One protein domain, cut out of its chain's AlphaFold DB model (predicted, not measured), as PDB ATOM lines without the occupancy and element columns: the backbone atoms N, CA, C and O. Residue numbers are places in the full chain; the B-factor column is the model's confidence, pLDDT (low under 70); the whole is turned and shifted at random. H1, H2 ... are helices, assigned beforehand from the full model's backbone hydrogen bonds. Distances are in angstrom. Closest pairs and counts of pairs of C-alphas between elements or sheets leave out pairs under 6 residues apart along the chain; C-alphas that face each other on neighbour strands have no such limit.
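Overview. This is residues 4 to 113 of the 114 residues of an uncharacterized protein of Helicobacter cinaedi (UniProt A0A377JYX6). This is a long, rod-like model built along one helix, H4, which runs through its middle; H2 and H3 pack on the first part of H4, and H5 folds back across its last part. H1 is a short helix near H2 and H3 towards one end, and at the other end residues 81 to 89, of which 87 to 89 belong to H5, stick out free of the rest. The printed part has 110 residues with five named helices, H1, H2, H3, H4 and H5 in that order along the chain, and no named strand; its class is all helix. It is only just loose, close to compact, with a radius of gyration of the C-alphas of 16.2 A, and the C-alphas span 54 by 24 by 22 A.

Arrangement. Begin at Asn 4, where H1, residues 4 to 12, starts. Go on to H2, residues 22 to 34, and you find it close to H1 but not clearly touching it, the closest C-alphas being those of Lys 7 and Thr 29, 7.1 A apart; they run opposite ways at a shallow tilt of 24 degrees. Next comes H3, residues 41 to 50, which is apart from H2. H3 is close to H1 but not clearly touching it, with the C-alphas of Leu 6 and Ala 45 closest at 6.8 A, and the two run the same way at a shallow tilt of 15 degrees. Now look at H4, residues 56 to 75, the hub, which touches three other helices. With residues 56 to 59 alone it touches residues 24 to 28 of H2; the closest C-alphas are those of Asn 24 and Leu 56, 6.0 A apart, and the two helices run the same way at a shallow tilt of 18 degrees. With residues 58 to 66 alone H4 touches H3, and the closest C-alphas, those of Ile 48 and Cys 62, are 6.3 A apart; here the tilt is steep, 52 degrees, opposite ways. Last comes H5, residues 87 to 102, which H4 touches with residues 67 to 75 alone, in 19 pairs of C-alphas within 8 A. The closest, those of Ala 71 and Cys 98, are 4.9 A apart, and the lines stand at a steep tilt of 51 degrees, opposite ways. The helix packing is only just mostly crossed, with 1 of the 3 touching pairs at a shallow tilt. H5 is apart from H1, H2 and H3, and H1 is apart from H4. In H1, H2, H3, H4 and H5, every backbone O i to N i+4 pair is within hydrogen-bond range.

Along the chain. Find C-alpha 4 at (117.096, 22.021, 9.153); from there H1 runs 11.7 A to Thr 12. H2 covers 18.5 A from Ala 22 to Met 34, and H3 covers 14.1 A from Leu 41 to Ser 50. Look for C-alpha 56 at (102.328, 13.435, 11.106), where H4 begins, and follow it for 28.1 A to Ala 75. H5 runs 22.6 A from Ala 87 to C-alpha 102 at (115.761, 3.429, 20.562).

Size, cuts and confidence. The C-alphas of Lys 15 and Asn 82 are the two farthest apart, at 54.7 A. The printed part has no cut. The link from H4 to H5, 11 residues, is long; that from H3 to H4 is tight, and those from H1 to H2 and from H2 to H3 are short. The mean pLDDT of the printed part is 85.5, and it falls under 70 at residues 13 to 20 and 52 to 53.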
ATOM      1  N   ASN A   4     117.740  20.833   9.716       89.69
ATOM      2  CA  ASN A   4     117.096  22.021   9.153       89.69
ATOM      3  C   ASN A   4     116.776  21.822   7.671       89.69
ATOM      4  O   ASN A   4     115.691  22.200   7.236       89.69
ATOM      5  N   GLN A   5     117.659  21.158   6.927       89.75
ATOM      6  CA  GLN A   5     117.400  20.721   5.559       89.75
ATOM      7  C   GLN A   5     116.211  19.752   5.505       89.75
ATOM      8  O   GLN A   5     115.311  19.954   4.693       89.75
ATOM      9  N   LEU A   6     116.132  18.780   6.425       88.19
ATOM     10  CA  LEU A   6     114.983  17.872   6.535       88.19
ATOM     11  C   LEU A   6     113.677  18.624   6.839       88.19
ATOM     12  O   LEU A   6     112.672  18.414   6.166       88.19
ATOM     13  N   LYS A   7     113.676  19.544   7.813       87.44
ATOM     14  CA  LYS A   7     112.501  20.389   8.099       87.44
ATOM     15  C   LYS A   7     112.092  21.202   6.875       87.44
ATOM     16  O   LYS A   7     110.913  21.258   6.545       87.44
ATOM     17  N   SER A   8     113.061  21.820   6.198       86.12
ATOM     18  CA  SER A   8     112.804  22.611   4.997       86.12
ATOM     19  C   SER A   8     112.181  21.748   3.908       86.12
ATOM     20  O   SER A   8     111.182  22.153   3.329       86.12
ATOM     21  N   LEU A   9     112.698  20.544   3.666       84.12
ATOM     22  CA  LEU A   9     112.124  19.598   2.712       84.12
ATOM     23  C   LEU A   9     110.652  19.303   3.051       84.12
ATOM     24  O   LEU A   9     109.767  19.539   2.227       84.12
ATOM     25  N   LEU A  10     110.381  18.884   4.291       78.69
ATOM     26  CA  LEU A  10     109.044  18.496   4.757       78.69
ATOM     27  C   LEU A  10     108.040  19.652   4.745       78.69
ATOM     28  O   LEU A  10     106.862  19.460   4.453       78.69
ATOM     29  N   PHE A  11     108.496  20.866   5.052       78.88
ATOM     30  CA  PHE A  11     107.638  22.045   5.119       78.88
ATOM     31  C   PHE A  11     107.614  22.851   3.821       78.88
ATOM     32  O   PHE A  11     106.857  23.811   3.735       78.88
ATOM     33  N   THR A  12     108.389  22.509   2.795       76.44
ATOM     34  CA  THR A  12     108.361  23.234   1.510       76.44
ATOM     35  C   THR A  12     107.627  22.439   0.439       76.44
ATOM     36  O   THR A  12     106.900  23.044  -0.349       76.44
ATOM     37  N   HIS A  13     107.734  21.106   0.457       62.38
ATOM     38  CA  HIS A  13     107.185  20.247  -0.595       62.38
ATOM     39  C   HIS A  13     105.680  19.965  -0.507       62.38
ATOM     40  O   HIS A  13     105.109  19.541  -1.507       62.38
ATOM     41  N   ASP A  14     105.007  20.258   0.611       55.16
ATOM     42  CA  ASP A  14     103.570  19.994   0.733       55.16
ATOM     43  C   ASP A  14     102.812  21.169   1.378       55.16
ATOM     44  O   ASP A  14     103.062  21.578   2.517       55.16
ATOM     45  N   LYS A  15     101.877  21.758   0.623       51.12
ATOM     46  CA  LYS A  15     100.955  22.792   1.122       51.12
ATOM     47  C   LYS A  15      99.725  22.196   1.825       51.12
ATOM     48  O   LYS A  15      98.943  22.976   2.359       51.12
ATOM     49  N   SER A  16      99.518  20.875   1.840       57.28
ATOM     50  CA  SER A  16      98.148  20.354   1.949       57.28
ATOM     51  C   SER A  16      97.691  19.778   3.299       57.28
ATOM     52  O   SER A  16      96.482  19.761   3.517       57.28
ATOM     53  N   ARG A  17      98.551  19.361   4.251       56.88
ATOM     54  CA  ARG A  17      98.055  18.774   5.533       56.88
ATOM     55  C   ARG A  17      98.844  19.100   6.799       56.88
ATOM     56  O   ARG A  17      98.230  19.437   7.809       56.88
ATOM     57  N   LEU A  18     100.177  19.062   6.763       57.97
ATOM     58  CA  LEU A  18     100.993  19.491   7.910       57.97
ATOM     59  C   LEU A  18     100.817  20.990   8.179       57.97
ATOM     60  O   LEU A  18     100.494  21.368   9.297       57.97
ATOM     61  N   LYS A  19     100.925  21.836   7.145       57.38
ATOM     62  CA  LYS A  19     100.738  23.296   7.269       57.38
ATOM     63  C   LYS A  19      99.332  23.725   7.666       57.38
ATOM     64  O   LYS A  19      99.174  24.779   8.271       57.38
ATOM     65  N   ALA A  20      98.325  22.925   7.325       61.16
ATOM     66  CA  ALA A  20      96.941  23.204   7.691       61.16
ATOM     67  C   ALA A  20      96.714  23.093   9.209       61.16
ATOM     68  O   ALA A  20      95.725  23.612   9.719       61.16
ATOM     69  N   ASN A  21      97.626  22.435   9.936       71.31
ATOM     70  CA  ASN A  21      97.528  22.257  11.373       71.31
ATOM     71  C   ASN A  21      98.857  22.582  12.076       71.31
ATOM     72  O   ASN A  21      99.776  21.761  12.121       71.31
ATOM     73  N   ALA A  22      98.924  23.763  12.697       73.12
ATOM     74  CA  ALA A  22     100.087  24.226  13.458       73.12
ATOM     75  C   ALA A  22     100.542  23.225  14.543       73.12
ATOM     76  O   ALA A  22     101.741  23.065  14.768       73.12
ATOM     77  N   TRP A  23      99.605  22.485  15.148       77.44
ATOM     78  CA  TRP A  23      99.908  21.427  16.117       77.44
ATOM     79  C   TRP A  23     100.722  20.285  15.501       77.44
ATOM     80  O   TRP A  23     101.693  19.809  16.089       77.44
ATOM     81  N   ASN A  24     100.377  19.870  14.280       82.12
ATOM     82  CA  ASN A  24     101.095  18.803  13.588       82.12
ATOM     83  C   ASN A  24     102.493  19.258  13.144       82.12
ATOM     84  O   ASN A  24     103.431  18.466  13.200       82.12
ATOM     85  N   MET A  25     102.662  20.529  12.760       80.75
ATOM     86  CA  MET A  25     103.988  21.096  12.470       80.75
ATOM     87  C   MET A  25     104.881  21.150  13.710       80.75
ATOM     88  O   MET A  25     106.070  20.832  13.627       80.75
ATOM     89  N   GLN A  26     104.316  21.533  14.859       86.75
ATOM     90  CA  GLN A  26     105.042  21.554  16.126       86.75
ATOM     91  C   GLN A  26     105.517  20.146  16.497       86.75
ATOM     92  O   GLN A  26     106.707  19.956  16.743       86.75
ATOM     93  N   LYS A  27     104.625  19.151  16.437       88.88
ATOM     94  CA  LYS A  27     104.961  17.743  16.690       88.88
ATOM     95  C   LYS A  27     105.996  17.190  15.710       88.88
ATOM     96  O   LYS A  27     106.954  16.548  16.127       88.88
ATOM     97  N   ALA A  28     105.873  17.485  14.416       87.62
ATOM     98  CA  ALA A  28     106.874  17.080  13.428       87.62
ATOM     99  C   ALA A  28     108.253  17.700  13.724       87.62
ATOM    100  O   ALA A  28     109.274  17.022  13.647       87.62
ATOM    101  N   THR A  29     108.287  18.976  14.116       89.12
ATOM    102  CA  THR A  29     109.531  19.672  14.479       89.12
ATOM    103  C   THR A  29     110.162  19.077  15.735       89.12
ATOM    104  O   THR A  29     111.372  18.852  15.759       89.12
ATOM    105  N   GLU A  30     109.353  18.812  16.762       91.75
ATOM    106  CA  GLU A  30     109.779  18.142  17.991       91.75
ATOM    107  C   GLU A  30     110.391  16.773  17.673       91.75
ATOM    108  O   GLU A  30     111.523  16.506  18.071       91.75
ATOM    109  N   LEU A  31     109.701  15.956  16.871       91.56
ATOM    110  CA  LEU A  31     110.177  14.637  16.457       91.56
ATOM    111  C   LEU A  31     111.540  14.712  15.762       91.56
ATOM    112  O   LEU A  31     112.467  14.018  16.161       91.56
ATOM    113  N   ILE A  32     111.687  15.596  14.768       90.69
ATOM    114  CA  ILE A  32     112.947  15.772  14.024       90.69
ATOM    115  C   ILE A  32     114.084  16.222  14.949       90.69
ATOM    116  O   ILE A  32     115.232  15.810  14.783       90.69
ATOM    117  N   ASN A  33     113.788  17.077  15.928       91.12
ATOM    118  CA  ASN A  33     114.786  17.534  16.889       91.12
ATOM    119  C   ASN A  33     115.259  16.414  17.822       91.12
ATOM    120  O   ASN A  33     116.437  16.417  18.178       91.12
ATOM    121  N   MET A  34     114.384  15.465  18.158       90.00
ATOM    122  CA  MET A  34     114.685  14.315  19.016       90.00
ATOM    123  C   MET A  34     115.453  13.199  18.295       90.00
ATOM    124  O   MET A  34     116.026  12.344  18.963       90.00
ATOM    125  N   LEU A  35     115.506  13.204  16.955       89.25
ATOM    126  CA  LEU A  35     116.310  12.234  16.203       89.25
ATOM    127  C   LEU A  35     117.782  12.365  16.595       89.25
ATOM    128  O   LEU A  35     118.370  13.445  16.478       89.25
ATOM    129  N   ASP A  36     118.387  11.287  17.067       85.19
ATOM    130  CA  ASP A  36     119.817  11.268  17.347       85.19
ATOM    131  C   ASP A  36     120.644  11.197  16.045       85.19
ATOM    132  O   ASP A  36     120.113  11.092  14.937       85.19
ATOM    133  N   SER A  37     121.969  11.288  16.171       82.69
ATOM    134  CA  SER A  37     122.893  11.215  15.033       82.69
ATOM    135  C   SER A  37     122.995   9.827  14.403       82.69
ATOM    136  O   SER A  37     123.654   9.682  13.377       82.69
ATOM    137  N   SER A  38     122.384   8.808  15.008       80.44
ATOM    138  CA  SER A  38     122.402   7.449  14.476       80.44
ATOM    139  C   SER A  38     121.302   7.212  13.437       80.44
ATOM    140  O   SER A  38     121.352   6.227  12.703       80.44
ATOM    141  N   ILE A  39     120.317   8.109  13.334       85.75
ATOM    142  CA  ILE A  39     119.315   8.085  12.265       85.75
ATOM    143  C   ILE A  39     119.895   8.743  11.013       85.75
ATOM    144  O   ILE A  39     120.170   9.944  11.002       85.75
ATOM    145  N   ASP A  40     120.016   7.969   9.933       88.62
ATOM    146  CA  ASP A  40     120.316   8.529   8.619       88.62
ATOM    147  C   ASP A  40     119.119   9.345   8.112       88.62
ATOM    148  O   ASP A  40     118.090   8.816   7.674       88.62
ATOM    149  N   LEU A  41     119.265  10.665   8.189       88.94
ATOM    150  CA  LEU A  41     118.224  11.600   7.797       88.94
ATOM    151  C   LEU A  41     117.929  11.523   6.295       88.94
ATOM    152  O   LEU A  41     116.794  11.796   5.909       88.94
ATOM    153  N   GLU A  42     118.901  11.158   5.450       88.56
ATOM    154  CA  GLU A  42     118.691  11.047   3.999       88.56
ATOM    155  C   GLU A  42     117.793   9.864   3.666       88.56
ATOM    156  O   GLU A  42     116.770  10.047   3.000       88.56
ATOM    157  N   SER A  43     118.093   8.684   4.213       86.38
ATOM    158  CA  SER A  43     117.210   7.518   4.110       86.38
ATOM    159  C   SER A  43     115.808   7.808   4.649       86.38
ATOM    160  O   SER A  43     114.813   7.426   4.028       86.38
ATOM    161  N   TYR A  44     115.708   8.539   5.765       88.19
ATOM    162  CA  TYR A  44     114.417   8.944   6.315       88.19
ATOM    163  C   TYR A  44     113.643   9.871   5.370       88.19
ATOM    164  O   TYR A  44     112.485   9.592   5.061       88.19
ATOM    165  N   ALA A  45     114.277  10.921   4.839       86.81
ATOM    166  CA  ALA A  45     113.658  11.809   3.852       86.81
ATOM    167  C   ALA A  45     113.191  11.060   2.604       86.81
ATOM    168  O   ALA A  45     112.056  11.257   2.171       86.81
ATOM    169  N   LEU A  46     114.035  10.191   2.041       85.69
ATOM    170  CA  LEU A  46     113.691   9.396   0.863       85.69
ATOM    171  C   LEU A  46     112.474   8.507   1.124       85.69
ATOM    172  O   LEU A  46     111.585   8.433   0.276       85.69
ATOM    173  N   LYS A  47     112.392   7.889   2.310       84.38
ATOM    174  CA  LYS A  47     111.239   7.069   2.696       84.38
ATOM    175  C   LYS A  47     109.958   7.899   2.741       84.38
ATOM    176  O   LYS A  47     108.977   7.517   2.109       84.38
ATOM    177  N   ILE A  48     109.991   9.065   3.390       81.88
ATOM    178  CA  ILE A  48     108.827   9.955   3.484       81.88
ATOM    179  C   ILE A  48     108.392  10.428   2.088       81.88
ATOM    180  O   ILE A  48     107.208  10.367   1.762       81.88
ATOM    181  N   ILE A  49     109.339  10.846   1.235       79.50
ATOM    182  CA  ILE A  49     109.047  11.259  -0.149       79.50
ATOM    183  C   ILE A  49     108.412  10.102  -0.931       79.50
ATOM    184  O   ILE A  49     107.435  10.317  -1.646       79.50
ATOM    185  N   SER A  50     108.938   8.881  -0.788       79.56
ATOM    186  CA  SER A  50     108.427   7.703  -1.501       79.56
ATOM    187  C   SER A  50     106.989   7.343  -1.120       79.56
ATOM    188  O   SER A  50     106.256   6.816  -1.954       79.56
ATOM    189  N   CYS A  51     106.557   7.676   0.103       73.62
ATOM    190  CA  CYS A  51     105.175   7.489   0.543       73.62
ATOM    191  C   CYS A  51     104.199   8.493  -0.097       73.62
ATOM    192  O   CYS A  51     102.993   8.273  -0.055       73.62
ATOM    193  N   GLY A  52     104.689   9.588  -0.694       64.75
ATOM    194  CA  GLY A  52     103.879  10.546  -1.457       64.75
ATOM    195  C   GLY A  52     102.925  11.426  -0.636       64.75
ATOM    196  O   GLY A  52     102.272  12.294  -1.210       64.75
ATOM    197  N   PHE A  53     102.857  11.242   0.689       62.31
ATOM    198  CA  PHE A  53     101.992  11.999   1.598       62.31
ATOM    199  C   PHE A  53     102.758  12.454   2.843       62.31
ATOM    200  O   PHE A  53     103.374  11.646   3.536       62.31
ATOM    201  N   PHE A  54     102.668  13.748   3.161       70.88
ATOM    202  CA  PHE A  54     103.324  14.337   4.325       70.88
ATOM    203  C   PHE A  54     102.287  14.680   5.399       70.88
ATOM    204  O   PHE A  54     101.808  15.814   5.500       70.88
ATOM    205  N   ASP A  55     101.925  13.692   6.219       78.19
ATOM    206  CA  ASP A  55     101.211  13.916   7.476       78.19
ATOM    207  C   ASP A  55     102.011  13.397   8.680       78.19
ATOM    208  O   ASP A  55     103.014  12.700   8.541       78.19
ATOM    209  N   LEU A  56     101.601  13.794   9.889       83.94
ATOM    210  CA  LEU A  56     102.328  13.435  11.106       83.94
ATOM    211  C   LEU A  56     102.363  11.917  11.345       83.94
ATOM    212  O   LEU A  56     103.346  11.422  11.891       83.94
ATOM    213  N   LYS A  57     101.320  11.179  10.948       86.00
ATOM    214  CA  LYS A  57     101.274   9.724  11.122       86.00
ATOM    215  C   LYS A  57     102.245   9.035  10.175       86.00
ATOM    216  O   LYS A  57     102.930   8.112  10.594       86.00
ATOM    217  N   GLU A  58     102.351   9.504   8.939       85.56
ATOM    218  CA  GLU A  58     103.312   8.972   7.973       85.56
ATOM    219  C   GLU A  58     104.758   9.254   8.386       85.56
ATOM    220  O   GLU A  58     105.604   8.368   8.274       85.56
ATOM    221  N   LEU A  59     105.041  10.427   8.969       87.75
ATOM    222  CA  LEU A  59     106.346  10.693   9.589       87.75
ATOM    223  C   LEU A  59     106.652   9.677  10.699       87.75
ATOM    224  O   LEU A  59     107.716   9.060  10.698       87.75
ATOM    225  N   VAL A  60     105.700   9.470  11.612       90.75
ATOM    226  CA  VAL A  60     105.831   8.498  12.707       90.75
ATOM    227  C   VAL A  60     106.066   7.087  12.165       90.75
ATOM    228  O   VAL A  60     107.010   6.438  12.594       90.75
ATOM    229  N   ARG A  61     105.289   6.635  11.176       89.56
ATOM    230  CA  ARG A  61     105.430   5.304  10.559       89.56
ATOM    231  C   ARG A  61     106.757   5.113   9.837       89.56
ATOM    232  O   ARG A  61     107.368   4.054   9.951       89.56
ATOM    233  N   CYS A  62     107.208   6.120   9.090       89.75
ATOM    234  CA  CYS A  62     108.494   6.061   8.400       89.75
ATOM    235  C   CYS A  62     109.644   5.946   9.404       89.75
ATOM    236  O   CYS A  62     110.567   5.163   9.184       89.75
ATOM    237  N   LEU A  63     109.572   6.695  10.508       91.00
ATOM    238  CA  LEU A  63     110.561   6.593  11.572       91.00
ATOM    239  C   LEU A  63     110.487   5.222  12.248       91.00
ATOM    240  O   LEU A  63     111.521   4.591  12.430       91.00
ATOM    241  N   ASP A  64     109.286   4.731  12.549       92.31
ATOM    242  CA  ASP A  64     109.082   3.436  13.198       92.31
ATOM    243  C   ASP A  64     109.692   2.285  12.407       92.31
ATOM    244  O   ASP A  64     110.415   1.457  12.955       92.31
ATOM    245  N   TYR A  65     109.485   2.293  11.091       90.69
ATOM    246  CA  TYR A  65     110.097   1.331  10.189       90.69
ATOM    247  C   TYR A  65     111.630   1.360  10.271       90.69
ATOM    248  O   TYR A  65     112.262   0.313  10.383       90.69
ATOM    249  N   ILE A  66     112.235   2.553  10.261       89.81
ATOM    250  CA  ILE A  66     113.694   2.705  10.377       89.81
ATOM    251  C   ILE A  66     114.189   2.185  11.726       89.81
ATOM    252  O   ILE A  66     115.199   1.487  11.781       89.81
ATOM    253  N   LEU A  67     113.479   2.493  12.812       91.69
ATOM    254  CA  LEU A  67     113.836   2.033  14.153       91.69
ATOM    255  C   LEU A  67     113.713   0.513  14.289       91.69
ATOM    256  O   LEU A  67     114.553  -0.101  14.940       91.69
ATOM    257  N   LEU A  68     112.708  -0.101  13.663       92.25
ATOM    258  CA  LEU A  68     112.535  -1.552  13.649       92.25
ATOM    259  C   LEU A  68     113.644  -2.258  12.868       92.25
ATOM    260  O   LEU A  68     114.206  -3.226  13.373       92.25
ATOM    261  N   GLU A  69     113.990  -1.782  11.669       91.06
ATOM    262  CA  GLU A  69     115.091  -2.367  10.889       91.06
ATOM    263  C   GLU A  69     116.422  -2.240  11.638       91.06
ATOM    264  O   GLU A  69     117.148  -3.219  11.795       91.06
ATOM    265  N   ARG A  70     116.686  -1.077  12.237       89.94
ATOM    266  CA  ARG A  70     117.874  -0.890  13.075       89.94
ATOM    267  C   ARG A  70     117.883  -1.783  14.306       89.94
ATOM    268  O   ARG A  70     118.922  -2.335  14.649       89.94
ATOM    269  N   ALA A  71     116.743  -1.948  14.970       93.00
ATOM    270  CA  ALA A  71     116.640  -2.829  16.123       93.00
ATOM    271  C   ALA A  71     116.953  -4.288  15.760       93.00
ATOM    272  O   ALA A  71     117.542  -4.993  16.582       93.00
ATOM    273  N   LYS A  72     116.612  -4.730  14.541       93.88
ATOM    274  CA  LYS A  72     117.008  -6.047  14.018       93.88
ATOM    275  C   LYS A  72     118.515  -6.155  13.851       93.88
ATOM    276  O   LYS A  72     119.097  -7.114  14.354       93.88
ATOM    277  N   ASP A  73     119.141  -5.164  13.225       92.62
ATOM    278  CA  ASP A  73     120.591  -5.147  13.013       92.62
ATOM    279  C   ASP A  73     121.363  -5.100  14.340       92.62
ATOM    280  O   ASP A  73     122.299  -5.873  14.561       92.62
ATOM    281  N   GLU A  74     120.937  -4.242  15.270       92.44
ATOM    282  CA  GLU A  74     121.532  -4.133  16.602       92.44
ATOM    283  C   GLU A  74     121.360  -5.435  17.397       92.44
ATOM    284  O   GLU A  74     122.309  -5.900  18.030       92.44
ATOM    285  N   ALA A  75     120.195  -6.089  17.312       94.69
ATOM    286  CA  ALA A  75     119.908  -7.351  17.996       94.69
ATOM    287  C   ALA A  75     120.856  -8.501  17.615       94.69
ATOM    288  O   ALA A  75     121.050  -9.423  18.418       94.69
ATOM    289  N   LEU A  76     121.474  -8.458  16.429       93.38
ATOM    290  CA  LEU A  76     122.474  -9.448  16.006       93.38
ATOM    291  C   LEU A  76     123.743  -9.405  16.867       93.38
ATOM    292  O   LEU A  76     124.420 -10.421  17.004       93.38
ATOM    293  N   GLN A  77     124.048  -8.259  17.480       92.12
ATOM    294  CA  GLN A  77     125.246  -8.070  18.303       92.12
ATOM    295  C   GLN A  77     125.066  -8.557  19.749       92.12
ATOM    296  O   GLN A  77     126.047  -8.758  20.467       92.12
ATOM    297  N   TYR A  78     123.824  -8.763  20.192       90.31
ATOM    298  CA  TYR A  78     123.520  -9.179  21.558       90.31
ATOM    299  C   TYR A  78     123.407 -10.701  21.686       90.31
ATOM    300  O   TYR A  78     122.939 -11.408  20.789       90.31
ATOM    301  N   LYS A  79     123.769 -11.200  22.872       88.81
ATOM    302  CA  LYS A  79     123.579 -12.592  23.286       88.81
ATOM    303  C   LYS A  79     123.046 -12.642  24.711       88.81
ATOM    304  O   LYS A  79     123.613 -11.998  25.597       88.81
ATOM    305  N   ILE A  80     121.994 -13.423  24.947       91.00
ATOM    306  CA  ILE A  80     121.422 -13.588  26.283       91.00
ATOM    307  C   ILE A  80     122.071 -14.814  26.932       91.00
ATOM    308  O   ILE A  80     121.919 -15.952  26.486       91.00
ATOM    309  N   LYS A  81     122.849 -14.595  27.998       92.25
ATOM    310  CA  LYS A  81     123.464 -15.701  28.746       92.25
ATOM    311  C   LYS A  81     122.373 -16.549  29.404       92.25
ATOM    312  O   LYS A  81     121.486 -16.002  30.048       92.25
ATOM    313  N   ASN A  82     122.496 -17.872  29.292       91.75
ATOM    314  CA  ASN A  82     121.587 -18.849  29.905       91.75
ATOM    315  C   ASN A  82     120.110 -18.666  29.502       91.75
ATOM    316  O   ASN A  82     119.219 -18.928  30.307       91.75
ATOM    317  N   PHE A  83     119.840 -18.200  28.278       91.94
ATOM    318  CA  PHE A  83     118.470 -18.094  27.784       91.94
ATOM    319  C   PHE A  83     117.803 -19.473  27.688       91.94
ATOM    320  O   PHE A  83     118.384 -20.419  27.154       91.94
ATOM    321  N   VAL A  84     116.572 -19.573  28.191       93.25
ATOM    322  CA  VAL A  84     115.747 -20.783  28.127       93.25
ATOM    323  C   VAL A  84     114.596 -20.520  27.157       93.25
ATOM    324  O   VAL A  84     113.645 -19.817  27.489       93.25
ATOM    325  N   GLY A  85     114.704 -21.066  25.946       93.88
ATOM    326  CA  GLY A  85     113.739 -20.884  24.862       93.88
ATOM    327  C   GLY A  85     114.348 -21.221  23.500       93.88
ATOM    328  O   GLY A  85     115.451 -21.760  23.419       93.88
ATOM    329  N   THR A  86     113.635 -20.913  22.418       95.44
ATOM    330  CA  THR A  86     114.146 -21.111  21.051       95.44
ATOM    331  C   THR A  86     115.005 -19.932  20.593       95.44
ATOM    332  O   THR A  86     114.807 -18.802  21.035       95.44
ATOM    333  N   ALA A  87     115.906 -20.157  19.629       92.00
ATOM    334  CA  ALA A  87     116.685 -19.076  19.011       92.00
ATOM    335  C   ALA A  87     115.788 -17.963  18.428       92.00
ATOM    336  O   ALA A  87     116.129 -16.786  18.491       92.00
ATOM    337  N   TYR A  88     114.607 -18.331  17.920       93.62
ATOM    338  CA  TYR A  88     113.597 -17.383  17.452       93.62
ATOM    339  C   TYR A  88     113.048 -16.503  18.587       93.62
ATOM    340  O   TYR A  88     112.961 -15.286  18.440       93.62
ATOM    341  N   GLN A  89     112.723 -17.095  19.741       95.25
ATOM    342  CA  GLN A  89     112.279 -16.338  20.918       95.25
ATOM    343  C   GLN A  89     113.385 -15.424  21.457       95.25
ATOM    344  O   GLN A  89     113.100 -14.282  21.817       95.25
ATOM    345  N   GLU A  90     114.637 -15.895  21.481       94.75
ATOM    346  CA  GLU A  90     115.785 -15.068  21.872       94.75
ATOM    347  C   GLU A  90     115.929 -13.862  20.936       94.75
ATOM    348  O   GLU A  90     116.095 -12.733  21.394       94.75
ATOM    349  N   GLN A  91     115.813 -14.084  19.624       94.88
ATOM    350  CA  GLN A  91     115.914 -13.028  18.624       94.88
ATOM    351  C   GLN A  91     114.821 -11.967  18.800       94.88
ATOM    352  O   GLN A  91     115.151 -10.787  18.901       94.88
ATOM    353  N   ILE A  92     113.554 -12.368  18.964       94.50
ATOM    354  CA  ILE A  92     112.448 -11.431  19.228       94.50
ATOM    355  C   ILE A  92     112.711 -10.587  20.481       94.50
ATOM    356  O   ILE A  92     112.439  -9.386  20.495       94.50
ATOM    357  N   LEU A  93     113.224 -11.195  21.554       95.56
ATOM    358  CA  LEU A  93     113.510 -10.473  22.796       95.56
ATOM    359  C   LEU A  93     114.594  -9.413  22.600       95.56
ATOM    360  O   LEU A  93     114.440  -8.290  23.082       95.56
ATOM    361  N   LYS A  94     115.664  -9.749  21.872       96.06
ATOM    362  CA  LYS A  94     116.747  -8.809  21.555       96.06
ATOM    363  C   LYS A  94     116.258  -7.668  20.665       96.06
ATOM    364  O   LYS A  94     116.542  -6.512  20.971       96.06
ATOM    365  N   GLU A  95     115.487  -7.973  19.622       96.69
ATOM    366  CA  GLU A  95     114.881  -6.971  18.732       96.69
ATOM    367  C   GLU A  95     113.991  -6.011  19.519       96.69
ATOM    368  O   GLU A  95     114.142  -4.793  19.436       96.69
ATOM    369  N   ARG A  96     113.119  -6.554  20.375       94.44
ATOM    370  CA  ARG A  96     112.237  -5.747  21.218       94.44
ATOM    371  C   ARG A  96     113.015  -4.872  22.197       94.44
ATOM    372  O   ARG A  96     112.638  -3.722  22.400       94.44
ATOM    373  N   PHE A  97     114.080  -5.397  22.800       94.81
ATOM    374  CA  PHE A  97     114.949  -4.624  23.687       94.81
ATOM    375  C   PHE A  97     115.598  -3.442  22.952       94.81
ATOM    376  O   PHE A  97     115.497  -2.308  23.423       94.81
ATOM    377  N   CYS A  98     116.202  -3.684  21.784       94.25
ATOM    378  CA  CYS A  98     116.866  -2.637  20.999       94.25
ATOM    379  C   CYS A  98     115.867  -1.577  20.511       94.25
ATOM    380  O   CYS A  98     116.130  -0.377  20.614       94.25
ATOM    381  N   TYR A  99     114.683  -2.007  20.067       94.00
ATOM    382  CA  TYR A  99     113.609  -1.101  19.664       94.00
ATOM    383  C   TYR A  99     113.127  -0.226  20.830       94.00
ATOM    384  O   TYR A  99     113.054   0.993  20.697       94.00
ATOM    385  N   ILE A 100     112.845  -0.820  22.000       92.44
ATOM    386  CA  ILE A 100     112.408  -0.063  23.185       92.44
ATOM    387  C   ILE A 100     113.441   0.997  23.551       92.44
ATOM    388  O   ILE A 100     113.055   2.149  23.742       92.44
ATOM    389  N   LYS A 101     114.722   0.613  23.594       91.38
ATOM    390  CA  LYS A 101     115.842   1.509  23.895       91.38
ATOM    391  C   LYS A 101     115.925   2.672  22.901       91.38
ATOM    392  O   LYS A 101     116.066   3.820  23.309       91.38
ATOM    393  N   SER A 102     115.766   2.395  21.608       89.88
ATOM    394  CA  SER A 102     115.761   3.429  20.562       89.88
ATOM    395  C   SER A 102     114.604   4.424  20.726       89.88
ATOM    396  O   SER A 102     114.737   5.609  20.430       89.88
ATOM    397  N   CYS A 103     113.472   3.961  21.257       90.25
ATOM    398  CA  CYS A 103     112.282   4.775  21.485       90.25
ATOM    399  C   CYS A 103     112.282   5.549  22.817       90.25
ATOM    400  O   CYS A 103     111.318   6.273  23.070       90.25
ATOM    401  N   GLU A 104     113.285   5.400  23.691       89.19
ATOM    402  CA  GLU A 104     113.315   6.069  25.008       89.19
ATOM    403  C   GLU A 104     113.394   7.595  24.900       89.19
ATOM    404  O   GLU A 104     112.809   8.303  25.718       89.19
ATOM    405  N   ASN A 105     114.066   8.100  23.862       85.56
ATOM    406  CA  ASN A 105     114.282   9.533  23.653       85.56
ATOM    407  C   ASN A 105     113.196  10.197  22.792       85.56
ATOM    408  O   ASN A 105     113.262  11.397  22.534       85.56
ATOM    409  N   LEU A 106     112.199   9.438  22.325       90.56
ATOM    410  CA  LEU A 106     111.130   9.979  21.491       90.56
ATOM    411  C   LEU A 106     110.017  10.619  22.335       90.56
ATOM    412  O   LEU A 106     109.782  10.210  23.477       90.56
ATOM    413  N   PRO A 107     109.281  11.605  21.787       89.00
ATOM    414  CA  PRO A 107     108.162  12.221  22.491       89.00
ATOM    415  C   PRO A 107     107.111  11.192  22.916       89.00
ATOM    416  O   PRO A 107     106.791  10.283  22.156       89.00
ATOM    417  N   LYS A 108     106.489  11.358  24.092       87.50
ATOM    418  CA  LYS A 108     105.462  10.416  24.592       87.50
ATOM    419  C   LYS A 108     104.328  10.179  23.590       87.50
ATOM    420  O   LYS A 108     103.896   9.045  23.403       87.50
ATOM    421  N   TRP A 109     103.913  11.243  22.901       88.88
ATOM    422  CA  TRP A 109     102.850  11.192  21.903       88.88
ATOM    423  C   TRP A 109     103.228  10.401  20.642       88.88
ATOM    424  O   TRP A 109     102.336  10.045  19.880       88.88
ATOM    425  N   TYR A 110     104.513  10.111  20.404       89.50
ATOM    426  CA  TYR A 110     104.959   9.280  19.280       89.50
ATOM    427  C   TYR A 110     104.252   7.919  19.300       89.50
ATOM    428  O   TYR A 110     103.681   7.502  18.298       89.50
ATOM    429  N   ARG A 111     104.202   7.278  20.477       83.69
ATOM    430  CA  ARG A 111     103.567   5.963  20.656       83.69
ATOM    431  C   ARG A 111     102.044   6.001  20.562       83.69
ATOM    432  O   ARG A 111     101.438   4.972  20.318       83.69
ATOM    433  N   GLU A 112     101.430   7.164  20.762       85.44
ATOM    434  CA  GLU A 112      99.976   7.344  20.634       85.44
ATOM    435  C   GLU A 112      99.525   7.388  19.163       85.44
ATOM    436  O   GLU A 112      98.330   7.322  18.882       85.44
ATOM    437  N   LEU A 113     100.470   7.558  18.230       80.94
ATOM    438  CA  LEU A 113     100.212   7.679  16.795       80.94
ATOM    439  C   LEU A 113     100.608   6.437  15.982       80.94
ATOM    440  O   LEU A 113     100.358   6.437  14.773       80.94
TER     441      LEU A 113